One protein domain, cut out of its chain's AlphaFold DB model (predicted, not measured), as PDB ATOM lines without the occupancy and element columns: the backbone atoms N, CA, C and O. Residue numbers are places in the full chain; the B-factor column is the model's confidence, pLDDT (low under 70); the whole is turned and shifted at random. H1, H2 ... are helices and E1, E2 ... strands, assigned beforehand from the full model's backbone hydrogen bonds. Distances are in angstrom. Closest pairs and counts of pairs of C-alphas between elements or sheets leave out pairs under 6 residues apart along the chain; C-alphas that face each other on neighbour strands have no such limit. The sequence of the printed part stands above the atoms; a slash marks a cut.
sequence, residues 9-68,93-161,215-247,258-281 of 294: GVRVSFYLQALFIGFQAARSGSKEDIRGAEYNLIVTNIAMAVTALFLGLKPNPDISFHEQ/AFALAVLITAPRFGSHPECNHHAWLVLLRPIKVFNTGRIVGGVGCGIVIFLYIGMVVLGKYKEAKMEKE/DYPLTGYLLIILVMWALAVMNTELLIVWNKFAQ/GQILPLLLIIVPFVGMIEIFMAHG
ATOM      1  N   GLY A   9     -23.486  31.714  40.765       76.38
ATOM      2  CA  GLY A   9     -24.338  32.890  40.971       76.38
ATOM      3  C   GLY A   9     -24.024  34.034  40.002       76.38
ATOM      4  O   GLY A   9     -24.929  34.547  39.356       76.38
ATOM      5  N   VAL A  10     -22.741  34.365  39.824       79.19
ATOM      6  CA  VAL A  10     -22.279  35.426  38.914       79.19
ATOM      7  C   VAL A  10     -22.633  35.106  37.461       79.19
ATOM      8  O   VAL A  10     -23.148  35.966  36.746       79.19
ATOM      9  N   ARG A  11     -22.415  33.859  37.025       83.44
ATOM     10  CA  ARG A  11     -22.751  33.426  35.656       83.44
ATOM     11  C   ARG A  11     -24.250  33.493  35.396       83.44
ATOM     12  O   ARG A  11     -24.669  34.074  34.401       83.44
ATOM     13  N   VAL A  12     -25.053  32.960  36.321       82.62
ATOM     14  CA  VAL A  12     -26.518  33.010  36.237       82.62
ATOM     15  C   VAL A  12     -27.002  34.457  36.171       82.62
ATOM     16  O   VAL A  12     -27.879  34.764  35.361       82.62
ATOM     17  N   SER A  13     -26.400  35.359  36.953       83.12
ATOM     18  CA  SER A  13     -26.710  36.786  36.878       83.12
ATOM     19  C   SER A  13     -26.425  37.369  35.493       83.12
ATOM     20  O   SER A  13     -27.282  38.059  34.943       83.12
ATOM     21  N   PHE A  14     -25.285  37.037  34.877       84.31
ATOM     22  CA  PHE A  14     -24.987  37.484  33.512       84.31
ATOM     23  C   PHE A  14     -25.954  36.955  32.474       84.31
ATOM     24  O   PHE A  14     -26.397  37.710  31.606       84.31
ATOM     25  N   TYR A  15     -26.304  35.675  32.565       87.50
ATOM     26  CA  TYR A  15     -27.239  35.069  31.633       87.50
ATOM     27  C   TYR A  15     -28.590  35.777  31.702       87.50
ATOM     28  O   TYR A  15     -29.098  36.245  30.683       87.50
ATOM     29  N   LEU A  16     -29.153  35.919  32.896       87.25
ATOM     30  CA  LEU A  16     -30.443  36.573  33.082       87.25
ATOM     31  C   LEU A  16     -30.399  38.067  32.715       87.25
ATOM     32  O   LEU A  16     -31.321  38.551  32.065       87.25
ATOM     33  N   GLN A  17     -29.316  38.787  33.030       85.94
ATOM     34  CA  GLN A  17     -29.143  40.179  32.606       85.94
ATOM     35  C   GLN A  17     -29.159  40.316  31.076       85.94
ATOM     36  O   GLN A  17     -29.878  41.166  30.546       85.94
ATOM     37  N   ALA A  18     -28.416  39.464  30.363       85.69
ATOM     38  CA  ALA A  18     -28.399  39.457  28.902       85.69
ATOM     39  C   ALA A  18     -29.787  39.148  28.316       85.69
ATOM     40  O   ALA A  18     -30.207  39.794  27.354       85.69
ATOM     41  N   LEU A  19     -30.522  38.207  28.921       88.94
ATOM     42  CA  LEU A  19     -31.884  37.865  28.511       88.94
ATOM     43  C   LEU A  19     -32.839  39.052  28.675       88.94
ATOM     44  O   LEU A  19     -33.559  39.401  27.740       88.94
ATOM     45  N   PHE A  20     -32.824  39.698  29.843       88.75
ATOM     46  CA  PHE A  20     -33.709  40.823  30.134       88.75
ATOM     47  C   PHE A  20     -33.438  42.009  29.211       88.75
ATOM     48  O   PHE A  20     -34.383  42.596  28.693       88.75
ATOM     49  N   ILE A  21     -32.170  42.312  28.930       84.94
ATOM     50  CA  ILE A  21     -31.794  43.374  27.988       84.94
ATOM     51  C   ILE A  21     -32.240  43.027  26.564       84.94
ATOM     52  O   ILE A  21     -32.775  43.888  25.869       84.94
ATOM     53  N   GLY A  22     -32.101  41.765  26.144       85.12
ATOM     54  CA  GLY A  22     -32.624  41.298  24.858       85.12
ATOM     55  C   GLY A  22     -34.136  41.503  24.735       85.12
ATOM     56  O   GLY A  22     -34.614  42.006  23.718       85.12
ATOM     57  N   PHE A  23     -34.891  41.190  25.789       87.19
ATOM     58  CA  PHE A  23     -36.339  41.414  25.828       87.19
ATOM     59  C   PHE A  23     -36.718  42.896  25.834       87.19
ATOM     60  O   PHE A  23     -37.629  43.282  25.102       87.19
ATOM     61  N   GLN A  24     -36.011  43.735  26.597       86.94
ATOM     62  CA  GLN A  24     -36.211  45.186  26.566       86.94
ATOM     63  C   GLN A  24     -35.969  45.751  25.163       86.94
ATOM     64  O   GLN A  24     -36.803  46.495  24.652       86.94
ATOM     65  N   ALA A  25     -34.865  45.360  24.521       84.50
ATOM     66  CA  ALA A  25     -34.491  45.843  23.196       84.50
ATOM     67  C   ALA A  25     -35.481  45.397  22.112       84.50
ATOM     68  O   ALA A  25     -35.844  46.195  21.253       84.50
ATOM     69  N   ALA A  26     -35.950  44.147  22.163       84.81
ATOM     70  CA  ALA A  26     -36.949  43.647  21.222       84.81
ATOM     71  C   ALA A  26     -38.303  44.343  21.384       84.81
ATOM     72  O   ALA A  26     -39.026  44.525  20.405       84.81
ATOM     73  N   ARG A  27     -38.661  44.713  22.621       85.25
ATOM     74  CA  ARG A  27     -39.965  45.302  22.914       85.25
ATOM     75  C   ARG A  27     -40.007  46.810  22.729       85.25
ATOM     76  O   ARG A  27     -41.073  47.332  22.382       85.25
ATOM     77  N   SER A  28     -38.908  47.504  22.999       83.81
ATOM     78  CA  SER A  28     -38.885  48.954  22.922       83.81
ATOM     79  C   SER A  28     -39.093  49.405  21.477       83.81
ATOM     80  O   SER A  28     -38.285  49.153  20.587       83.81
ATOM     81  N   GLY A  29     -40.215  50.085  21.241       76.00
ATOM     82  CA  GLY A  29     -40.474  50.786  19.983       76.00
ATOM     83  C   GLY A  29     -39.785  52.154  19.916       76.00
ATOM     84  O   GLY A  29     -39.938  52.864  18.923       76.00
ATOM     85  N   SER A  30     -39.067  52.530  20.977       78.56
ATOM     86  CA  SER A  30     -38.476  53.842  21.202       78.56
ATOM     87  C   SER A  30     -36.953  53.747  21.135       78.56
ATOM     88  O   SER A  30     -36.343  52.847  21.711       78.56
ATOM     89  N   LYS A  31     -36.296  54.682  20.444       73.81
ATOM     90  CA  LYS A  31     -34.822  54.696  20.398       73.81
ATOM     91  C   LYS A  31     -34.238  55.008  21.779       73.81
ATOM     92  O   LYS A  31     -33.106  54.629  22.075       73.81
ATOM     93  N   GLU A  32     -35.007  55.707  22.600       77.75
ATOM     94  CA  GLU A  32     -34.645  56.164  23.928       77.75
ATOM     95  C   GLU A  32     -34.558  54.999  24.925       77.75
ATOM     96  O   GLU A  32     -33.554  54.907  25.633       77.75
ATOM     97  N   ASP A  33     -35.512  54.056  24.937       76.94
ATOM     98  CA  ASP A  33     -35.435  52.932  25.889       76.94
ATOM     99  C   ASP A  33     -34.375  51.906  25.468       76.94
ATOM    100  O   ASP A  33     -33.686  51.354  26.326       76.94
ATOM    101  N   ILE A  34     -34.166  51.709  24.157       77.56
ATOM    102  CA  ILE A  34     -33.046  50.896  23.651       77.56
ATOM    103  C   ILE A  34     -31.712  51.476  24.141       77.56
ATOM    104  O   ILE A  34     -30.858  50.730  24.622       77.56
ATOM    105  N   ARG A  35     -31.544  52.805  24.089       78.44
ATOM    106  CA  ARG A  35     -30.352  53.481  24.626       78.44
ATOM    107  C   ARG A  35     -30.208  53.310  26.136       78.44
ATOM    108  O   ARG A  35     -29.087  53.153  26.611       78.44
ATOM    109  N   GLY A  36     -31.310  53.331  26.886       76.88
ATOM    110  CA  GLY A  36     -31.296  53.077  28.329       76.88
ATOM    111  C   GLY A  36     -30.808  51.663  28.664       76.88
ATOM    112  O   GLY A  36     -29.923  51.488  29.504       76.88
ATOM    113  N   ALA A  37     -31.324  50.660  27.951       75.31
ATOM    114  CA  ALA A  37     -30.901  49.267  28.089       75.31
ATOM    115  C   ALA A  37     -29.423  49.072  27.696       75.31
ATOM    116  O   ALA A  37     -28.665  48.419  28.418       75.31
ATOM    117  N   GLU A  38     -28.995  49.687  26.588       75.62
ATOM    118  CA  GLU A  38     -27.605  49.680  26.122       75.62
ATOM    119  C   GLU A  38     -26.663  50.319  27.153       75.62
ATOM    120  O   GLU A  38     -25.623  49.749  27.486       75.62
ATOM    121  N   TYR A  39     -27.044  51.464  27.723       76.62
ATOM    122  CA  TYR A  39     -26.258  52.139  28.752       76.62
ATOM    123  C   TYR A  39     -26.090  51.269  30.002       76.62
ATOM    124  O   TYR A  39     -24.972  51.115  30.496       76.62
ATOM    125  N   ASN A  40     -27.166  50.635  30.476       74.44
ATOM    126  CA  ASN A  40     -27.106  49.723  31.619       74.44
ATOM    127  C   ASN A  40     -26.180  48.526  31.357       74.44
ATOM    128  O   ASN A  40     -25.429  48.123  32.251       74.44
ATOM    129  N   LEU A  41     -26.184  47.984  30.134       74.06
ATOM    130  CA  LEU A  41     -25.264  46.919  29.731       74.06
ATOM    131  C   LEU A  41     -23.807  47.393  29.773       74.06
ATOM    132  O   LEU A  41     -22.955  46.723  30.353       74.06
ATOM    133  N   ILE A  42     -23.524  48.557  29.178       72.31
ATOM    134  CA  ILE A  42     -22.178  49.139  29.127       72.31
ATOM    135  C   ILE A  42     -21.662  49.405  30.541       72.31
ATOM    136  O   ILE A  42     -20.555  48.982  30.870       72.31
ATOM    137  N   VAL A  43     -22.460  50.055  31.390       73.81
ATOM    138  CA  VAL A  43     -22.078  50.366  32.774       73.81
ATOM    139  C   VAL A  43     -21.808  49.093  33.562       73.81
ATOM    140  O   VAL A  43     -20.797  49.023  34.257       73.81
ATOM    141  N   THR A  44     -22.656  48.071  33.422       69.50
ATOM    142  CA  THR A  44     -22.455  46.797  34.121       69.50
ATOM    143  C   THR A  44     -21.167  46.122  33.652       69.50
ATOM    144  O   THR A  44     -20.317  45.798  34.479       69.50
ATOM    145  N   ASN A  45     -20.953  46.021  32.337       71.94
ATOM    146  CA  ASN A  45     -19.736  45.445  31.761       71.94
ATOM    147  C   ASN A  45     -18.467  46.196  32.191       71.94
ATOM    148  O   ASN A  45     -17.455  45.565  32.497       71.94
ATOM    149  N   ILE A  46     -18.512  47.531  32.260       69.50
ATOM    150  CA  ILE A  46     -17.406  48.344  32.780       69.50
ATOM    151  C   ILE A  46     -17.198  48.061  34.269       69.50
ATOM    152  O   ILE A  46     -16.065  47.832  34.681       69.50
ATOM    153  N   ALA A  47     -18.262  48.032  35.075       69.81
ATOM    154  CA  ALA A  47     -18.171  47.741  36.504       69.81
ATOM    155  C   ALA A  47     -17.552  46.357  36.759       69.81
ATOM    156  O   ALA A  47     -16.692  46.224  37.629       69.81
ATOM    157  N   MET A  48     -17.908  45.348  35.962       66.88
ATOM    158  CA  MET A  48     -17.282  44.023  36.002       66.88
ATOM    159  C   MET A  48     -15.826  44.047  35.588       66.88
ATOM    160  O   MET A  48     -15.004  43.458  36.281       66.88
ATOM    161  N   ALA A  49     -15.496  44.711  34.480       63.81
ATOM    162  CA  ALA A  49     -14.123  44.806  34.006       63.81
ATOM    163  C   ALA A  49     -13.239  45.503  35.048       63.81
ATOM    164  O   ALA A  49     -12.171  45.001  35.383       63.81
ATOM    165  N   VAL A  50     -13.711  46.609  35.628       65.44
ATOM    166  CA  VAL A  50     -13.021  47.331  36.704       65.44
ATOM    167  C   VAL A  50     -12.906  46.469  37.956       65.44
ATOM    168  O   VAL A  50     -11.834  46.422  38.546       65.44
ATOM    169  N   THR A  51     -13.961  45.750  38.346       64.12
ATOM    170  CA  THR A  51     -13.920  44.845  39.507       64.12
ATOM    171  C   THR A  51     -12.923  43.710  39.280       64.12
ATOM    172  O   THR A  51     -12.102  43.435  40.152       64.12
ATOM    173  N   ALA A  52     -12.929  43.094  38.097       63.09
ATOM    174  CA  ALA A  52     -11.986  42.047  37.719       63.09
ATOM    175  C   ALA A  52     -10.540  42.568  37.692       63.09
ATOM    176  O   ALA A  52      -9.652  41.910  38.227       63.09
ATOM    177  N   LEU A  53     -10.306  43.768  37.147       60.06
ATOM    178  CA  LEU A  53      -8.995  44.423  37.161       60.06
ATOM    179  C   LEU A  53      -8.548  44.755  38.587       60.06
ATOM    180  O   LEU A  53      -7.416  44.471  38.956       60.06
ATOM    181  N   PHE A  54      -9.425  45.323  39.412       62.22
ATOM    182  CA  PHE A  54      -9.096  45.707  40.784       62.22
ATOM    183  C   PHE A  54      -8.765  44.491  41.654       62.22
ATOM    184  O   PHE A  54      -7.804  44.521  42.423       62.22
ATOM    185  N   LEU A  55      -9.530  43.405  41.516       57.88
ATOM    186  CA  LEU A  55      -9.255  42.152  42.216       57.88
ATOM    187  C   LEU A  55      -8.010  41.444  41.654       57.88
ATOM    188  O   LEU A  55      -7.242  40.879  42.429       57.88
ATOM    189  N   GLY A  56      -7.775  41.529  40.341       52.47
ATOM    190  CA  GLY A  56      -6.605  40.953  39.675       52.47
ATOM    191  C   GLY A  56      -5.288  41.698  39.926       52.47
ATOM    192  O   GLY A  56      -4.225  41.102  39.789       52.47
ATOM    193  N   LEU A  57      -5.337  42.978  40.317       53.59
ATOM    194  CA  LEU A  57      -4.160  43.822  40.586       53.59
ATOM    195  C   LEU A  57      -3.748  43.872  42.071       53.59
ATOM    196  O   LEU A  57      -2.816  44.600  42.419       53.59
ATOM    197  N   LYS A  58      -4.414  43.133  42.970       53.19
ATOM    198  CA  LYS A  58      -3.985  43.058  44.379       53.19
ATOM    199  C   LYS A  58      -2.592  42.400  44.500       53.19
ATOM    200  O   LYS A  58      -2.308  41.487  43.736       53.19
ATOM    201  N   PRO A  59      -1.742  42.795  45.477       53.53
ATOM    202  CA  PRO A  59      -0.386  42.242  45.657       53.53
ATOM    203  C   PRO A  59      -0.355  40.733  45.932       53.53
ATOM    204  O   PRO A  59       0.595  40.056  45.560       53.53
ATOM    205  N   ASN A  60      -1.416  40.222  46.560       61.00
ATOM    206  CA  ASN A  60      -1.741  38.803  46.646       61.00
ATOM    207  C   ASN A  60      -3.051  38.616  45.875       61.00
ATOM    208  O   ASN A  60      -4.123  38.723  46.478       61.00
ATOM    209  N   PRO A  61      -3.002  38.498  44.540       52.66
ATOM    210  CA  PRO A  61      -4.217  38.412  43.757       52.66
ATOM    211  C   PRO A  61      -4.821  37.027  43.973       52.66
ATOM    212  O   PRO A  61      -4.193  36.017  43.665       52.66
ATOM    213  N   ASP A  62      -6.061  36.970  44.453       48.78
ATOM    214  CA  ASP A  62      -6.816  35.711  44.473       48.78
ATOM    215  C   ASP A  62      -7.184  35.249  43.038       48.78
ATOM    216  O   ASP A  62      -7.686  34.146  42.839       48.78
ATOM    217  N   ILE A  63      -6.915  36.086  42.023       47.47
ATOM    218  CA  ILE A  63      -7.198  35.857  40.602       47.47
ATOM    219  C   ILE A  63      -5.983  36.332  39.795       47.47
ATOM    220  O   ILE A  63      -5.742  37.534  39.687       47.47
ATOM    221  N   SER A  64      -5.180  35.431  39.222       43.88
ATOM    222  CA  SER A  64      -3.994  35.879  38.480       43.88
ATOM    223  C   SER A  64      -4.391  36.477  37.125       43.88
ATOM    224  O   SER A  64      -4.848  35.756  36.232       43.88
ATOM    225  N   PHE A  65      -4.128  37.764  36.932       44.66
ATOM    226  CA  PHE A  65      -3.956  38.361  35.613       44.66
ATOM    227  C   PHE A  65      -2.464  38.606  35.431       44.66
ATOM    228  O   PHE A  65      -1.915  39.552  35.994       44.66
ATOM    229  N   HIS A  66      -1.779  37.729  34.697       38.31
ATOM    230  CA  HIS A  66      -0.353  37.914  34.464       38.31
ATOM    231  C   HIS A  66      -0.104  39.086  33.502       38.31
ATOM    232  O   HIS A  66      -0.140  38.954  32.283       38.31
ATOM    233  N   GLU A  67       0.157  40.219  34.158       41.50
ATOM    234  CA  GLU A  67       1.168  41.232  33.864       41.50
ATOM    235  C   GLU A  67       0.892  42.203  32.707       41.50
ATOM    236  O   GLU A  67       1.376  42.056  31.587       41.50
ATOM    237  N   GLN A  68       0.201  43.303  33.033       39.16
ATOM    238  CA  GLN A  68       0.249  44.525  32.233       39.16
ATOM    239  C   GLN A  68       0.421  45.753  33.143       39.16
ATOM    240  O   GLN A  68      -0.408  46.040  34.003       39.16
ATOM    241  N   ALA A  93     -11.184  46.036  20.850       74.19
ATOM    242  CA  ALA A  93      -9.760  46.073  20.538       74.19
ATOM    243  C   ALA A  93      -8.919  45.515  21.688       74.19
ATOM    244  O   ALA A  93      -7.982  44.762  21.440       74.19
ATOM    245  N   PHE A  94      -9.274  45.825  22.937       73.56
ATOM    246  CA  PHE A  94      -8.629  45.248  24.112       73.56
ATOM    247  C   PHE A  94      -8.862  43.737  24.195       73.56
ATOM    248  O   PHE A  94      -7.902  42.982  24.321       73.56
ATOM    249  N   ALA A  95     -10.108  43.275  24.048       68.94
ATOM    250  CA  ALA A  95     -10.430  41.848  24.046       68.94
ATOM    251  C   ALA A  95      -9.704  41.095  22.918       68.94
ATOM    252  O   ALA A  95      -9.155  40.017  23.141       68.94
ATOM    253  N   LEU A  96      -9.649  41.685  21.721       70.38
ATOM    254  CA  LEU A  96      -8.931  41.143  20.572       70.38
ATOM    255  C   LEU A  96      -7.417  41.124  20.814       70.38
ATOM    256  O   LEU A  96      -6.770  40.121  20.529       70.38
ATOM    257  N   ALA A  97      -6.857  42.196  21.379       73.50
ATOM    258  CA  ALA A  97      -5.450  42.256  21.750       73.50
ATOM    259  C   ALA A  97      -5.115  41.152  22.753       73.50
ATOM    260  O   ALA A  97      -4.184  40.400  22.505       73.50
ATOM    261  N   VAL A  98      -5.914  40.979  23.811       68.12
ATOM    262  CA  VAL A  98      -5.754  39.892  24.789       68.12
ATOM    263  C   VAL A  98      -5.856  38.519  24.114       68.12
ATOM    264  O   VAL A  98      -5.019  37.658  24.365       68.12
ATOM    265  N   LEU A  99      -6.824  38.309  23.215       65.50
ATOM    266  CA  LEU A  99      -6.975  37.051  22.472       65.50
ATOM    267  C   LEU A  99      -5.761  36.714  21.594       65.50
ATOM    268  O   LEU A  99      -5.429  35.535  21.443       65.50
ATOM    269  N   ILE A 100      -5.120  37.729  21.009       69.94
ATOM    270  CA  ILE A 100      -3.964  37.570  20.117       69.94
ATOM    271  C   ILE A 100      -2.663  37.432  20.912       69.94
ATOM    272  O   ILE A 100      -1.846  36.565  20.598       69.94
ATOM    273  N   THR A 101      -2.443  38.292  21.906       71.62
ATOM    274  CA  THR A 101      -1.144  38.430  22.575       71.62
ATOM    275  C   THR A 101      -0.985  37.511  23.770       71.62
ATOM    276  O   THR A 101       0.153  37.166  24.084       71.62
ATOM    277  N   ALA A 102      -2.071  37.084  24.425       64.12
ATOM    278  CA  ALA A 102      -1.960  36.199  25.574       64.12
ATOM    279  C   ALA A 102      -1.382  34.855  25.108       64.12
ATOM    280  O   ALA A 102      -2.042  34.121  24.368       64.12
ATOM    281  N   PRO A 103      -0.164  34.466  25.526       64.44
ATOM    282  CA  PRO A 103       0.384  33.173  25.140       64.44
ATOM    283  C   PRO A 103      -0.444  32.046  25.765       64.44
ATOM    284  O   PRO A 103      -0.607  30.991  25.153       64.44
ATOM    285  N   ARG A 104      -1.038  32.287  26.943       64.56
ATOM    286  CA  ARG A 104      -1.764  31.319  27.776       64.56
ATOM    287  C   ARG A 104      -2.943  32.007  28.475       64.56
ATOM    288  O   ARG A 104      -2.885  33.209  28.707       64.56
ATOM    289  N   PHE A 105      -3.985  31.246  28.811       55.66
ATOM    290  CA  PHE A 105      -5.101  31.710  29.643       55.66
ATOM    291  C   PHE A 105      -5.065  30.975  30.988       55.66
ATOM    292  O   PHE A 105      -4.917  29.755  30.997       55.66
ATOM    293  N   GLY A 106      -5.223  31.705  32.097       52.12
ATOM    294  CA  GLY A 106      -5.267  31.148  33.455       52.12
ATOM    295  C   GLY A 106      -3.981  31.327  34.271       52.12
ATOM    296  O   GLY A 106      -2.936  31.718  33.753       52.12
ATOM    297  N   SER A 107      -4.094  31.050  35.572       46.12
ATOM    298  CA  SER A 107      -3.065  31.263  36.600       46.12
ATOM    299  C   SER A 107      -2.111  30.097  36.812       46.12
ATOM    300  O   SER A 107      -1.154  30.214  37.577       46.12
ATOM    301  N   HIS A 108      -2.361  28.952  36.178       53.41
ATOM    302  CA  HIS A 108      -1.520  27.767  36.311       53.41
ATOM    303  C   HIS A 108      -0.881  27.427  34.957       53.41
ATOM    304  O   HIS A 108      -1.591  27.260  33.962       53.41
ATOM    305  N   PRO A 109       0.462  27.359  34.883       45.25
ATOM    306  CA  PRO A 109       1.193  27.153  33.636       45.25
ATOM    307  C   PRO A 109       1.098  25.721  33.091       45.25
ATOM    308  O   PRO A 109       1.477  25.509  31.939       45.25
ATOM    309  N   GLU A 110       0.552  24.767  33.852       51.47
ATOM    310  CA  GLU A 110       0.162  23.449  33.337       51.47
ATOM    311  C   GLU A 110      -1.125  23.579  32.514       51.47
ATOM    312  O   GLU A 110      -2.241  23.284  32.937       51.47
ATOM    313  N   CYS A 111      -0.953  24.130  31.316       55.28
ATOM    314  CA  CYS A 111      -2.007  24.331  30.345       55.28
ATOM    315  C   CYS A 111      -2.646  22.998  29.956       55.28
ATOM    316  O   CYS A 111      -1.984  22.088  29.456       55.28
ATOM    317  N   ASN A 112      -3.974  22.947  30.047       61.28
ATOM    318  CA  ASN A 112      -4.762  21.970  29.319       61.28
ATOM    319  C   ASN A 112      -4.633  22.262  27.807       61.28
ATOM    320  O   ASN A 112      -5.462  22.948  27.212       61.28
ATOM    321  N   HIS A 113      -3.577  21.754  27.161       65.69
ATOM    322  CA  HIS A 113      -3.397  21.813  25.701       65.69
ATOM    323  C   HIS A 113      -4.541  21.124  24.936       65.69
ATOM    324  O   HIS A 113      -4.688  21.303  23.725       65.69
ATOM    325  N   HIS A 114      -5.373  20.371  25.653       67.69
ATOM    326  CA  HIS A 114      -6.600  19.763  25.173       67.69
ATOM    327  C   HIS A 114      -7.831  20.622  25.475       67.69
ATOM    328  O   HIS A 114      -8.931  20.088  25.493       67.69
ATOM    329  N   ALA A 115      -7.683  21.931  25.702       66.69
ATOM    330  CA  ALA A 115      -8.834  22.807  25.835       66.69
ATOM    331  C   ALA A 115      -9.664  22.805  24.540       66.69
ATOM    332  O   ALA A 115      -9.137  23.011  23.434       66.69
ATOM    333  N   TRP A 116     -10.971  22.595  24.692       72.88
ATOM    334  CA  TRP A 116     -11.930  22.535  23.592       72.88
ATOM    335  C   TRP A 116     -12.894  23.722  23.676       72.88
ATOM    336  O   TRP A 116     -13.512  23.963  24.714       72.88
ATOM    337  N   LEU A 117     -13.037  24.449  22.567       71.62
ATOM    338  CA  LEU A 117     -14.154  25.359  22.333       71.62
ATOM    339  C   LEU A 117     -15.317  24.517  21.810       71.62
ATOM    340  O   LEU A 117     -15.160  23.808  20.814       71.62
ATOM    341  N   VAL A 118     -16.475  24.617  22.449       64.38
ATOM    342  CA  VAL A 118     -17.704  23.954  22.008       64.38
ATOM    343  C   VAL A 118     -18.689  25.049  21.650       64.38
ATOM    344  O   VAL A 118     -19.277  25.659  22.531       64.38
ATOM    345  N   LEU A 119     -18.802  25.363  20.360       58.41
ATOM    346  CA  LEU A 119     -19.867  26.250  19.874       58.41
ATOM    347  C   LEU A 119     -20.951  25.459  19.125       58.41
ATOM    348  O   LEU A 119     -22.117  25.815  19.182       58.41
ATOM    349  N   LEU A 120     -20.548  24.373  18.449       69.25
ATOM    350  CA  LEU A 120     -21.381  23.385  17.730       69.25
ATOM    351  C   LEU A 120     -20.591  22.088  17.453       69.25
ATOM    352  O   LEU A 120     -21.158  21.006  17.319       69.25
ATOM    353  N   ARG A 121     -19.260  22.192  17.370       74.75
ATOM    354  CA  ARG A 121     -18.316  21.070  17.374       74.75
ATOM    355  C   ARG A 121     -17.134  21.381  18.295       74.75
ATOM    356  O   ARG A 121     -16.811  22.558  18.448       74.75
ATOM    357  N   PRO A 122     -16.482  20.354  18.868       76.94
ATOM    358  CA  PRO A 122     -15.232  20.516  19.600       76.94
ATOM    359  C   PRO A 122     -14.124  21.023  18.668       76.94
ATOM    360  O   PRO A 122     -13.694  20.315  17.756       76.94
ATOM    361  N   ILE A 123     -13.643  22.245  18.904       77.00
ATOM    362  CA  ILE A 123     -12.499  22.841  18.196       77.00
ATOM    363  C   ILE A 123     -11.381  23.098  19.210       77.00
ATOM    364  O   ILE A 123     -11.627  23.634  20.287       77.00
ATOM    365  N   LYS A 124     -10.135  22.746  18.878       77.50
ATOM    366  CA  LYS A 124      -8.978  23.034  19.742       77.50
ATOM    367  C   LYS A 124      -8.730  24.545  19.819       77.50
ATOM    368  O   LYS A 124      -8.497  25.191  18.792       77.50
ATOM    369  N   VAL A 125      -8.751  25.106  21.032       68.56
ATOM    370  CA  VAL A 125      -8.737  26.569  21.255       68.56
ATOM    371  C   VAL A 125      -7.424  27.225  20.819       68.56
ATOM    372  O   VAL A 125      -7.435  28.268  20.171       68.56
ATOM    373  N   PHE A 126      -6.288  26.611  21.153       66.06
ATOM    374  CA  PHE A 126      -5.002  27.316  21.169       66.06
ATOM    375  C   PHE A 126      -4.383  27.621  19.798       66.06
ATOM    376  O   PHE A 126      -3.609  28.567  19.707       66.06
ATOM    377  N   ASN A 127      -4.778  26.916  18.734       75.44
ATOM    378  CA  ASN A 127      -4.307  27.209  17.373       75.44
ATOM    379  C   ASN A 127      -5.456  27.679  16.485       75.44
ATOM    380  O   ASN A 127      -5.507  28.827  16.053       75.44
ATOM    381  N   THR A 128      -6.422  26.795  16.248       78.69
ATOM    382  CA  THR A 128      -7.547  27.086  15.358       78.69
ATOM    383  C   THR A 128      -8.510  28.083  15.993       78.69
ATOM    384  O   THR A 128      -8.949  29.013  15.323       78.69
ATOM    385  N   GLY A 129      -8.801  27.939  17.290       69.44
ATOM    386  CA  GLY A 129      -9.746  28.808  17.996       69.44
ATOM    387  C   GLY A 129      -9.339  30.282  18.008       69.44
ATOM    388  O   GLY A 129     -10.190  31.133  17.769       69.44
ATOM    389  N   ARG A 130      -8.053  30.602  18.203       71.25
ATOM    390  CA  ARG A 130      -7.563  31.995  18.167       71.25
ATOM    391  C   ARG A 130      -7.709  32.638  16.795       71.25
ATOM    392  O   ARG A 130      -8.187  33.764  16.706       71.25
ATOM    393  N   ILE A 131      -7.334  31.922  15.735       80.31
ATOM    394  CA  ILE A 131      -7.443  32.430  14.361       80.31
ATOM    395  C   ILE A 131      -8.917  32.620  13.999       80.31
ATOM    396  O   ILE A 131      -9.304  33.692  13.549       80.31
ATOM    397  N   VAL A 132      -9.755  31.613  14.258       77.12
ATOM    398  CA  VAL A 132     -11.196  31.676  13.974       77.12
ATOM    399  C   VAL A 132     -11.872  32.779  14.790       77.12
ATOM    400  O   VAL A 132     -12.651  33.551  14.239       77.12
ATOM    401  N   GLY A 133     -11.546  32.897  16.079       72.38
ATOM    402  CA  GLY A 133     -12.074  33.938  16.959       72.38
ATOM    403  C   GLY A 133     -11.633  35.339  16.537       72.38
ATOM    404  O   GLY A 133     -12.462  36.243  16.474       72.38
ATOM    405  N   GLY A 134     -10.359  35.511  16.174       73.88
ATOM    406  CA  GLY A 134      -9.825  36.776  15.670       73.88
ATOM    407  C   GLY A 134     -10.466  37.197  14.348       73.88
ATOM    408  O   GLY A 134     -10.910  38.338  14.221       73.88
ATOM    409  N   VAL A 135     -10.596  36.270  13.393       81.75
ATOM    410  CA  VAL A 135     -11.285  36.514  12.114       81.75
ATOM    411  C   VAL A 135     -12.757  36.849  12.347       81.75
ATOM    412  O   VAL A 135     -13.249  37.838  11.808       81.75
ATOM    413  N   GLY A 136     -13.453  36.080  13.188       75.88
ATOM    414  CA  GLY A 136     -14.853  36.331  13.531       75.88
ATOM    415  C   GLY A 136     -15.058  37.704  14.174       75.88
ATOM    416  O   GLY A 136     -15.923  38.463  13.742       75.88
ATOM    417  N   CYS A 137     -14.222  38.064  15.152       71.44
ATOM    418  CA  CYS A 137     -14.258  39.374  15.799       71.44
ATOM    419  C   CYS A 137     -13.978  40.508  14.798       71.44
ATOM    420  O   CYS A 137     -14.718  41.490  14.761       71.44
ATOM    421  N   GLY A 138     -12.983  40.338  13.920       78.88
ATOM    422  CA  GLY A 138     -12.676  41.292  12.852       78.88
ATOM    423  C   GLY A 138     -13.846  41.515  11.891       78.88
ATOM    424  O   GLY A 138     -14.167  42.662  11.579       78.88
ATOM    425  N   ILE A 139     -14.538  40.445  11.480       80.94
ATOM    426  CA  ILE A 139     -15.738  40.532  10.630       80.94
ATOM    427  C   ILE A 139     -16.849  41.310  11.339       80.94
ATOM    428  O   ILE A 139     -17.442  42.204  10.738       80.94
ATOM    429  N   VAL A 140     -17.120  41.014  12.614       72.12
ATOM    430  CA  VAL A 140     -18.162  41.710  13.391       72.12
ATOM    431  C   VAL A 140     -17.851  43.201  13.522       72.12
ATOM    432  O   VAL A 140     -18.727  44.026  13.263       72.12
ATOM    433  N   ILE A 141     -16.607  43.560  13.857       74.69
ATOM    434  CA  ILE A 141     -16.170  44.962  13.945       74.69
ATOM    435  C   ILE A 141     -16.322  45.654  12.585       74.69
ATOM    436  O   ILE A 141     -16.854  46.761  12.515       74.69
ATOM    437  N   PHE A 142     -15.904  45.000  11.499       84.00
ATOM    438  CA  PHE A 142     -16.009  45.556  10.152       84.00
ATOM    439  C   PHE A 142     -17.467  45.793   9.735       84.00
ATOM    440  O   PHE A 142     -17.799  46.881   9.263       84.00
ATOM    441  N   LEU A 143     -18.353  44.817   9.958       80.31
ATOM    442  CA  LEU A 143     -19.787  44.950   9.682       80.31
ATOM    443  C   LEU A 143     -20.419  46.064  10.517       80.31
ATOM    444  O   LEU A 143     -21.199  46.858   9.993       80.31
ATOM    445  N   TYR A 144     -20.055  46.157  11.796       74.62
ATOM    446  CA  TYR A 144     -20.532  47.211  12.683       74.62
ATOM    447  C   TYR A 144     -20.117  48.604  12.189       74.62
ATOM    448  O   TYR A 144     -20.975  49.474  12.022       74.62
ATOM    449  N   ILE A 145     -18.835  48.804  11.864       81.94
ATOM    450  CA  ILE A 145     -18.338  50.061  11.280       81.94
ATOM    451  C   ILE A 145     -19.065  50.360   9.964       81.94
ATOM    452  O   ILE A 145     -19.516  51.486   9.757       81.94
ATOM    453  N   GLY A 146     -19.238  49.353   9.103       85.31
ATOM    454  CA  GLY A 146     -19.965  49.477   7.842       85.31
ATOM    455  C   GLY A 146     -21.402  49.964   8.036       85.31
ATOM    456  O   GLY A 146     -21.813  50.926   7.389       85.31
ATOM    457  N   MET A 147     -22.153  49.369   8.970       77.56
ATOM    458  CA  MET A 147     -23.517  49.803   9.297       77.56
ATOM    459  C   MET A 147     -23.559  51.243   9.821       77.56
ATOM    460  O   MET A 147     -24.426  52.014   9.408       77.56
ATOM    461  N   VAL A 148     -22.613  51.630  10.681       76.50
ATOM    462  CA  VAL A 148     -22.529  52.993  11.231       76.50
ATOM    463  C   VAL A 148     -22.229  54.017  10.134       76.50
ATOM    464  O   VAL A 148     -22.895  55.052  10.055       76.50
ATOM    465  N   VAL A 149     -21.261  53.732   9.259       86.00
ATOM    466  CA  VAL A 149     -20.895  54.615   8.140       86.00
ATOM    467  C   VAL A 149     -22.048  54.738   7.144       86.00
ATOM    468  O   VAL A 149     -22.389  55.850   6.742       86.00
ATOM    469  N   LEU A 150     -22.698  53.625   6.790       85.81
ATOM    470  CA  LEU A 150     -23.869  53.625   5.905       85.81
ATOM    471  C   LEU A 150     -25.050  54.396   6.507       85.81
ATOM    472  O   LEU A 150     -25.760  55.082   5.769       85.81
ATOM    473  N   GLY A 151     -25.252  54.313   7.825       80.44
ATOM    474  CA  GLY A 151     -26.254  55.100   8.544       80.44
ATOM    475  C   GLY A 151     -26.013  56.601   8.395       80.44
ATOM    476  O   GLY A 151     -26.883  57.313   7.894       80.44
ATOM    477  N   LYS A 152     -24.795  57.063   8.707       83.75
ATOM    478  CA  LYS A 152     -24.413  58.480   8.557       83.75
ATOM    479  C   LYS A 152     -24.492  58.964   7.111       83.75
ATOM    480  O   LYS A 152     -24.918  60.087   6.859       83.75
ATOM    481  N   TYR A 153     -24.106  58.121   6.153       89.56
ATOM    482  CA  TYR A 153     -24.196  58.457   4.732       89.56
ATOM    483  C   TYR A 153     -25.649  58.665   4.279       89.56
ATOM    484  O   TYR A 153     -25.929  59.582   3.508       89.56
ATOM    485  N   LYS A 154     -26.589  57.848   4.776       84.12
ATOM    486  CA  LYS A 154     -28.022  58.016   4.487       84.12
ATOM    487  C   LYS A 154     -28.585  59.302   5.093       84.12
ATOM    488  O   LYS A 154     -29.313  60.000   4.396       84.12
ATOM    489  N   GLU A 155     -28.224  59.627   6.334       79.88
ATOM    490  CA  GLU A 155     -28.644  60.876   6.991       79.88
ATOM    491  C   GLU A 155     -28.136  62.107   6.225       79.88
ATOM    492  O   GLU A 155     -28.929  62.966   5.847       79.88
ATOM    493  N   ALA A 156     -26.849  62.131   5.864       85.88
ATOM    494  CA  ALA A 156     -26.263  63.221   5.083       85.88
ATOM    495  C   ALA A 156     -26.871  63.359   3.674       85.88
ATOM    496  O   ALA A 156     -26.877  64.447   3.096       85.88
ATOM    497  N   LYS A 157     -27.369  62.258   3.091       88.81
ATOM    498  CA  LYS A 157     -28.070  62.290   1.801       88.81
ATOM    499  C   LYS A 157     -29.479  62.874   1.930       88.81
ATOM    500  O   LYS A 157     -29.892  63.586   1.023       88.81
ATOM    501  N   MET A 158     -30.189  62.593   3.026       80.88
ATOM    502  CA  MET A 158     -31.525  63.149   3.285       80.88
ATOM    503  C   MET A 158     -31.482  64.648   3.601       80.88
ATOM    504  O   MET A 158     -32.380  65.375   3.204       80.88
ATOM    505  N   GLU A 159     -30.419  65.131   4.247       88.75
ATOM    506  CA  GLU A 159     -30.248  66.565   4.534       88.75
ATOM    507  C   GLU A 159     -29.977  67.408   3.274       88.75
ATOM    508  O   GLU A 159     -30.253  68.604   3.247       88.75
ATOM    509  N   LYS A 160     -29.463  66.790   2.204       81.88
ATOM    510  CA  LYS A 160     -29.161  67.467   0.933       81.88
ATOM    511  C   LYS A 160     -30.321  67.506  -0.055       81.88
ATOM    512  O   LYS A 160     -30.132  68.021  -1.156       81.88
ATOM    513  N   GLU A 161     -31.481  66.951   0.283       82.94
ATOM    514  CA  GLU A 161     -32.655  67.112  -0.568       82.94
ATOM    515  C   GLU A 161     -33.063  68.594  -0.499       82.94
ATOM    516  O   GLU A 161     -33.387  69.080   0.588       82.94
ATOM    517  N   ASP A 215     -49.019  40.320  18.600       80.44
ATOM    518  CA  ASP A 215     -47.998  40.709  17.633       80.44
ATOM    519  C   ASP A 215     -47.111  39.486  17.327       80.44
ATOM    520  O   ASP A 215     -46.180  39.145  18.067       80.44
ATOM    521  N   TYR A 216     -47.467  38.749  16.270       83.44
ATOM    522  CA  TYR A 216     -46.741  37.551  15.839       83.44
ATOM    523  C   TYR A 216     -45.268  37.838  15.491       83.44
ATOM    524  O   TYR A 216     -44.418  37.058  15.931       83.44
ATOM    525  N   PRO A 217     -44.918  38.925  14.769       84.31
ATOM    526  CA  PRO A 217     -43.523  39.309  14.550       84.31
ATOM    527  C   PRO A 217     -42.727  39.501  15.843       84.31
ATOM    528  O   PRO A 217     -41.656  38.909  15.993       84.31
ATOM    529  N   LEU A 218     -43.254  40.276  16.796       81.75
ATOM    530  CA  LEU A 218     -42.600  40.501  18.088       81.75
ATOM    531  C   LEU A 218     -42.422  39.188  18.854       81.75
ATOM    532  O   LEU A 218     -41.336  38.903  19.361       81.75
ATOM    533  N   THR A 219     -43.471  38.365  18.895       83.69
ATOM    534  CA  THR A 219     -43.429  37.040  19.530       83.69
ATOM    535  C   THR A 219     -42.349  36.160  18.894       83.69
ATOM    536  O   THR A 219     -41.599  35.490  19.605       83.69
ATOM    537  N   GLY A 220     -42.208  36.211  17.566       80.81
ATOM    538  CA  GLY A 220     -41.148  35.530  16.826       80.81
ATOM    539  C   GLY A 220     -39.746  36.006  17.213       80.81
ATOM    540  O   GLY A 220     -38.880  35.176  17.489       80.81
ATOM    541  N   TYR A 221     -39.516  37.322  17.305       83.69
ATOM    542  CA  TYR A 221     -38.222  37.864  17.744       83.69
ATOM    543  C   TYR A 221     -37.875  37.459  19.178       83.69
ATOM    544  O   TYR A 221     -36.746  37.042  19.435       83.69
ATOM    545  N   LEU A 222     -38.839  37.523  20.101       83.38
ATOM    546  CA  LEU A 222     -38.643  37.096  21.490       83.38
ATOM    547  C   LEU A 222     -38.295  35.604  21.579       83.38
ATOM    548  O   LEU A 222     -37.394  35.234  22.333       83.38
ATOM    549  N   LEU A 223     -38.949  34.759  20.774       83.94
ATOM    550  CA  LEU A 223     -38.635  33.333  20.688       83.94
ATOM    551  C   LEU A 223     -37.212  33.096  20.164       83.94
ATOM    552  O   LEU A 223     -36.475  32.300  20.744       83.94
ATOM    553  N   ILE A 224     -36.800  33.805  19.109       79.75
ATOM    554  CA  ILE A 224     -35.436  33.712  18.562       79.75
ATOM    555  C   ILE A 224     -34.404  34.133  19.612       79.75
ATOM    556  O   ILE A 224     -33.415  33.426  19.804       79.75
ATOM    557  N   ILE A 225     -34.637  35.245  20.318       79.81
ATOM    558  CA  ILE A 225     -33.756  35.721  21.395       79.81
ATOM    559  C   ILE A 225     -33.643  34.669  22.496       79.81
ATOM    560  O   ILE A 225     -32.532  34.359  22.917       79.81
ATOM    561  N   LEU A 226     -34.763  34.081  22.923       83.00
ATOM    562  CA  LEU A 226     -34.781  33.047  23.955       83.00
ATOM    563  C   LEU A 226     -33.993  31.796  23.532       83.00
ATOM    564  O   LEU A 226     -33.206  31.273  24.321       83.00
ATOM    565  N   VAL A 227     -34.165  31.333  22.289       78.69
ATOM    566  CA  VAL A 227     -33.431  30.175  21.749       78.69
ATOM    567  C   VAL A 227     -31.935  30.474  21.644       78.69
ATOM    568  O   VAL A 227     -31.119  29.685  22.118       78.69
ATOM    569  N   MET A 228     -31.563  31.621  21.071       72.94
ATOM    570  CA  MET A 228     -30.162  32.041  20.952       72.94
ATOM    571  C   MET A 228     -29.498  32.195  22.321       72.94
ATOM    572  O   MET A 228     -28.361  31.760  22.509       72.94
ATOM    573  N   TRP A 229     -30.219  32.761  23.289       87.19
ATOM    574  CA  TRP A 229     -29.773  32.866  24.672       87.19
ATOM    575  C   TRP A 229     -29.542  31.487  25.299       87.19
ATOM    576  O   TRP A 229     -28.461  31.238  25.828       87.19
ATOM    577  N   ALA A 230     -30.501  30.566  25.180       74.56
ATOM    578  CA  ALA A 230     -30.373  29.218  25.733       74.56
ATOM    579  C   ALA A 230     -29.178  28.465  25.124       74.56
ATOM    580  O   ALA A 230     -28.420  27.819  25.847       74.56
ATOM    581  N   LEU A 231     -28.958  28.603  23.811       70.19
ATOM    582  CA  LEU A 231     -27.787  28.046  23.132       70.19
ATOM    583  C   LEU A 231     -26.480  28.669  23.635       70.19
ATOM    584  O   LEU A 231     -25.500  27.949  23.821       70.19
ATOM    585  N   ALA A 232     -26.440  29.981  23.876       72.19
ATOM    586  CA  ALA A 232     -25.261  30.653  24.420       72.19
ATOM    587  C   ALA A 232     -24.940  30.185  25.851       72.19
ATOM    588  O   ALA A 232     -23.785  29.870  26.147       72.19
ATOM    589  N   VAL A 233     -25.956  30.072  26.714       73.94
ATOM    590  CA  VAL A 233     -25.821  29.545  28.083       73.94
ATOM    591  C   VAL A 233     -25.330  28.102  28.057       73.94
ATOM    592  O   VAL A 233     -24.333  27.777  28.697       73.94
ATOM    593  N   MET A 234     -25.979  27.248  27.262       72.44
ATOM    594  CA  MET A 234     -25.611  25.839  27.134       72.44
ATOM    595  C   MET A 234     -24.174  25.672  26.631       72.44
ATOM    596  O   MET A 234     -23.426  24.885  27.201       72.44
ATOM    597  N   ASN A 235     -23.763  26.424  25.605       70.19
ATOM    598  CA  ASN A 235     -22.388  26.385  25.102       70.19
ATOM    599  C   ASN A 235     -21.378  26.847  26.159       70.19
ATOM    600  O   ASN A 235     -20.317  26.240  26.293       70.19
ATOM    601  N   THR A 236     -21.712  27.882  26.932       73.00
ATOM    602  CA  THR A 236     -20.833  28.389  27.995       73.00
ATOM    603  C   THR A 236     -20.666  27.357  29.112       73.00
ATOM    604  O   THR A 236     -19.538  27.059  29.501       73.00
ATOM    605  N   GLU A 237     -21.751  26.736  29.580       81.19
ATOM    606  CA  GLU A 237     -21.672  25.700  30.621       81.19
ATOM    607  C   GLU A 237     -21.020  24.405  30.104       81.19
ATOM    608  O   GLU A 237     -20.200  23.819  30.807       81.19
ATOM    609  N   LEU A 238     -21.285  23.985  28.860       73.62
ATOM    610  CA  LEU A 238     -20.578  22.854  28.239       73.62
ATOM    611  C   LEU A 238     -19.074  23.110  28.158       73.62
ATOM    612  O   LEU A 238     -18.282  22.217  28.460       73.62
ATOM    613  N   LEU A 239     -18.678  24.329  27.788       69.81
ATOM    614  CA  LEU A 239     -17.280  24.736  27.756       69.81
ATOM    615  C   LEU A 239     -16.658  24.664  29.155       69.81
ATOM    616  O   LEU A 239     -15.537  24.176  29.287       69.81
ATOM    617  N   ILE A 240     -17.379  25.079  30.198       72.69
ATOM    618  CA  ILE A 240     -16.902  24.984  31.585       72.69
ATOM    619  C   ILE A 240     -16.722  23.520  32.006       72.69
ATOM    620  O   ILE A 240     -15.643  23.137  32.464       72.69
ATOM    621  N   VAL A 241     -17.751  22.694  31.801       76.12
ATOM    622  CA  VAL A 241     -17.752  21.277  32.196       76.12
ATOM    623  C   VAL A 241     -16.655  20.499  31.470       76.12
ATOM    624  O   VAL A 241     -15.925  19.728  32.093       76.12
ATOM    625  N   TRP A 242     -16.489  20.705  30.162       75.19
ATOM    626  CA  TRP A 242     -15.499  19.963  29.373       75.19
ATOM    627  C   TRP A 242     -14.060  20.381  29.636       75.19
ATOM    628  O   TRP A 242     -13.164  19.541  29.548       75.19
ATOM    629  N   ASN A 243     -13.816  21.646  29.977       71.44
ATOM    630  CA  ASN A 243     -12.464  22.100  30.295       71.44
ATOM    631  C   ASN A 243     -12.035  21.748  31.727       71.44
ATOM    632  O   ASN A 243     -10.872  21.976  32.058       71.44
ATOM    633  N   LYS A 244     -12.925  21.139  32.534       72.12
ATOM    634  CA  LYS A 244     -12.668  20.718  33.919       72.12
ATOM    635  C   LYS A 244     -11.985  21.821  34.729       72.12
ATOM    636  O   LYS A 244     -10.973  21.574  35.384       72.12
ATOM    637  N   PHE A 245     -12.513  23.047  34.663       65.88
ATOM    638  CA  PHE A 245     -12.079  24.087  35.594       65.88
ATOM    639  C   PHE A 245     -12.281  23.532  37.004       65.88
ATOM    640  O   PHE A 245     -13.381  23.077  37.314       65.88
ATOM    641  N   ALA A 246     -11.188  23.427  37.765       55.50
ATOM    642  CA  ALA A 246     -11.115  22.625  38.979       55.50
ATOM    643  C   ALA A 246     -12.345  22.863  39.860       55.50
ATOM    644  O   ALA A 246     -12.552  23.971  40.353       55.50
ATOM    645  N   GLN A 247     -13.172  21.828  40.035       56.72
ATOM    646  CA  GLN A 247     -14.194  21.852  41.069       56.72
ATOM    647  C   GLN A 247     -13.436  21.924  42.387       56.72
ATOM    648  O   GLN A 247     -12.674  21.021  42.725       56.72
ATOM    649  N   GLY A 258     -18.660  39.171  46.456       59.81
ATOM    650  CA  GLY A 258     -18.501  39.339  45.007       59.81
ATOM    651  C   GLY A 258     -19.554  38.628  44.143       59.81
ATOM    652  O   GLY A 258     -19.737  39.012  42.994       59.81
ATOM    653  N   GLN A 259     -20.279  37.642  44.679       67.31
ATOM    654  CA  GLN A 259     -21.367  36.935  43.989       67.31
ATOM    655  C   GLN A 259     -22.729  37.617  44.168       67.31
ATOM    656  O   GLN A 259     -23.607  37.483  43.319       67.31
ATOM    657  N   ILE A 260     -22.900  38.378  45.251       74.19
ATOM    658  CA  ILE A 260     -24.149  39.087  45.560       74.19
ATOM    659  C   ILE A 260     -24.301  40.314  44.656       74.19
ATOM    660  O   ILE A 260     -25.401  40.624  44.209       74.19
ATOM    661  N   LEU A 261     -23.194  40.997  44.348       71.88
ATOM    662  CA  LEU A 261     -23.214  42.223  43.552       71.88
ATOM    663  C   LEU A 261     -23.786  42.010  42.128       71.88
ATOM    664  O   LEU A 261     -24.714  42.737  41.773       71.88
ATOM    665  N   PRO A 262     -23.349  41.013  41.330       70.56
ATOM    666  CA  PRO A 262     -23.967  40.716  40.030       70.56
ATOM    667  C   PRO A 262     -25.451  40.359  40.133       70.56
ATOM    668  O   PRO A 262     -26.238  40.719  39.259       70.56
ATOM    669  N   LEU A 263     -25.852  39.714  41.230       74.94
ATOM    670  CA  LEU A 263     -27.240  39.332  41.465       74.94
ATOM    671  C   LEU A 263     -28.123  40.551  41.763       74.94
ATOM    672  O   LEU A 263     -29.246  40.626  41.276       74.94
ATOM    673  N   LEU A 264     -27.599  41.548  42.480       79.25
ATOM    674  CA  LEU A 264     -28.272  42.836  42.674       79.25
ATOM    675  C   LEU A 264     -28.345  43.653  41.379       79.25
ATOM    676  O   LEU A 264     -29.364  44.290  41.111       79.25
ATOM    677  N   LEU A 265     -27.303  43.600  40.543       75.94
ATOM    678  CA  LEU A 265     -27.274  44.292  39.249       75.94
ATOM    679  C   LEU A 265     -28.336  43.778  38.268       75.94
ATOM    680  O   LEU A 265     -28.688  44.491  37.331       75.94
ATOM    681  N   ILE A 266     -28.904  42.596  38.514       84.44
ATOM    682  CA  ILE A 266     -30.011  42.040  37.730       84.44
ATOM    683  C   ILE A 266     -31.332  42.772  37.930       84.44
ATOM    684  O   ILE A 266     -32.200  42.733  37.056       84.44
ATOM    685  N   ILE A 267     -31.500  43.426  39.080       83.25
ATOM    686  CA  ILE A 267     -32.775  44.023  39.472       83.25
ATOM    687  C   ILE A 267     -33.123  45.166  38.520       83.25
ATOM    688  O   ILE A 267     -34.260  45.267  38.078       83.25
ATOM    689  N   VAL A 268     -32.139  45.981  38.133       81.94
ATOM    690  CA  VAL A 268     -32.337  47.123  37.227       81.94
ATOM    691  C   VAL A 268     -32.871  46.695  35.845       81.94
ATOM    692  O   VAL A 268     -33.942  47.168  35.458       81.94
ATOM    693  N   PRO A 269     -32.214  45.789  35.089       79.62
ATOM    694  CA  PRO A 269     -32.745  45.316  33.813       79.62
ATOM    695  C   PRO A 269     -34.026  44.483  33.979       79.62
ATOM    696  O   PRO A 269     -34.867  44.463  33.084       79.62
ATOM    697  N   PHE A 270     -34.235  43.823  35.116       84.69
ATOM    698  CA  PHE A 270     -35.497  43.132  35.370       84.69
ATOM    699  C   PHE A 270     -36.671  44.110  35.528       84.69
ATOM    700  O   PHE A 270     -37.684  43.969  34.843       84.69
ATOM    701  N   VAL A 271     -36.518  45.138  36.367       86.81
ATOM    702  CA  VAL A 271     -37.542  46.171  36.592       86.81
ATOM    703  C   VAL A 271     -37.838  46.921  35.298       86.81
ATOM    704  O   VAL A 271     -39.001  47.005  34.917       86.81
ATOM    705  N   GLY A 272     -36.814  47.354  34.555       82.69
ATOM    706  CA  GLY A 272     -37.027  48.020  33.265       82.69
ATOM    707  C   GLY A 272     -37.738  47.128  32.239       82.69
ATOM    708  O   GLY A 272     -38.526  47.609  31.430       82.69
ATOM    709  N   MET A 273     -37.525  45.806  32.296       89.38
ATOM    710  CA  MET A 273     -38.234  44.861  31.432       89.38
ATOM    711  C   MET A 273     -39.708  44.777  31.823       89.38
ATOM    712  O   MET A 273     -40.567  44.899  30.951       89.38
ATOM    713  N   ILE A 274     -40.008  44.661  33.119       88.62
ATOM    714  CA  ILE A 274     -41.386  44.689  33.623       88.62
ATOM    715  C   ILE A 274     -42.078  45.999  33.243       88.62
ATOM    716  O   ILE A 274     -43.193  45.953  32.734       88.62
ATOM    717  N   GLU A 275     -41.442  47.151  33.451       88.06
ATOM    718  CA  GLU A 275     -42.026  48.460  33.137       88.06
ATOM    719  C   GLU A 275     -42.365  48.586  31.649       88.06
ATOM    720  O   GLU A 275     -43.487  48.958  31.302       88.06
ATOM    721  N   ILE A 276     -41.446  48.189  30.763       85.12
ATOM    722  CA  ILE A 276     -41.672  48.216  29.313       85.12
ATOM    723  C   ILE A 276     -42.810  47.265  28.918       85.12
ATOM    724  O   ILE A 276     -43.670  47.642  28.113       85.12
ATOM    725  N   PHE A 277     -42.854  46.058  29.491       87.44
ATOM    726  CA  PHE A 277     -43.920  45.090  29.226       87.44
ATOM    727  C   PHE A 277     -45.267  45.510  29.816       87.44
ATOM    728  O   PHE A 277     -46.290  45.254  29.190       87.44
ATOM    729  N   MET A 278     -45.303  46.174  30.971       87.94
ATOM    730  CA  MET A 278     -46.540  46.710  31.541       87.94
ATOM    731  C   MET A 278     -47.057  47.899  30.732       87.94
ATOM    732  O   MET A 278     -48.254  47.974  30.461       87.94
ATOM    733  N   ALA A 279     -46.166  48.801  30.310       84.69
ATOM    734  CA  ALA A 279     -46.534  49.990  29.549       84.69
ATOM    735  C   ALA A 279     -47.062  49.646  28.151       84.69
ATOM    736  O   ALA A 279     -48.031  50.247  27.689       84.69
ATOM    737  N   HIS A 280     -46.445  48.671  27.479       83.75
ATOM    738  CA  HIS A 280     -46.760  48.379  26.082       83.75
ATOM    739  C   HIS A 280     -47.509  47.047  25.878       83.75
ATOM    740  O   HIS A 280     -48.081  46.815  24.812       83.75
ATOM    741  N   GLY A 281     -47.523  46.148  26.866       84.81
ATOM    742  CA  GLY A 281     -48.081  44.797  26.740       84.81
ATOM    743  C   GLY A 281     -47.403  43.958  25.647       84.81
ATOM    744  O   GLY A 281     -46.413  44.366  25.047       84.81
TER     745      GLY A 281
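This is residues 9 to 68, 93 to 161, 215 to 247 and 258 to 281 of the 294 residues of an uncharacterized protein of Fibularhizoctonia sp. CBS 109695 (UniProt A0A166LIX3). A small strand hairpin, E1 and E2, ties two helical parts together at one end: on one side a group of nearly aligned helices with H1 in its middle and H2, H5 and the row H6 and H7 around it, on the other the long helix H4 with short H3 packed on it. The two parts are otherwise separated, and residues 142 to 161, of which 142 to 159 belong to H4, stick out free. The printed part has 186 residues, mostly helix, in the order H1 H2 H3 E1 E2 H4 H5 H6 H7, with one antiparallel sheet, E1 - E2. It is loose, with a radius of gyration of the C-alphas of 19.7 A and spans of 60 by 40 by 36 A.

E1, residues 116 to 118, and E2, residues 122 to 124, form a hairpin, antiparallel at 142 degrees; N 117 and O 123 are 2.8 A apart and N 123 and O 117 2.9 A, within hydrogen-bond range. The closest C-alphas of E1 and H5, residues 216 to 243, are those of Val 118 and Leu 239, 5.8 A apart. H5 touches the hub H1, residues 9 to 27, at a shallow tilt of 19 degrees, opposite ways; the closest C-alphas are those of Phe 23 and Leu 222, 6.5 A apart. H1, H2, residues 31 to 56, and H7, residues 267 to 280, form an up and down bundle, each helix running against the one before it. H1 and H2, a helical hairpin, touch through residues 21 to 25 and 33 to 41 alone, closest at the C-alphas of Ala 25 and Ile 34, 5.3 A. H1 touches H7 at the C-alphas of Gln 24 and Met 273, 5.3 A. With residues 9 to 14 alone H1 touches H6, residues 258 to 265, closest at the C-alphas of Ser 13 and Leu 263, 5.3 A. H4, residues 125 to 159, touches H3, residues 93 to 101, with residues 130 to 137 alone; the C-alphas of Leu 96 and Gly 134 are closest, 6.6 A. H4 is apart from H1, H2 and H5. Every O i to N i+4 pair is within hydrogen-bond range in H1, H2, H3, H5 and H7, against 29 of 31 in H4 and 2 of 4 in H6.

H4 is 48.4 A long, from C-alpha 125 at (-8.737, 26.569, 21.255) to C-alpha 159 at (-30.248, 66.565, 4.534). H5 measures 40.3 A, H2 36.8 A and H1 26.9 A, H1 from C-alpha 9 at (-24.338, 32.890, 40.971).

The farthest C-alphas, of Glu 110 and Glu 161, are 64.3 A apart. The cuts at 69 to 92, 162 to 214 and 248 to 257 leave C-alpha gaps of 15.5, 35.5 and 18.4 A. The link from H3 to E1 is long. Mean pLDDT of the printed part is 73.7; residues 46 to 68 and 102 to 115 are among those under 70.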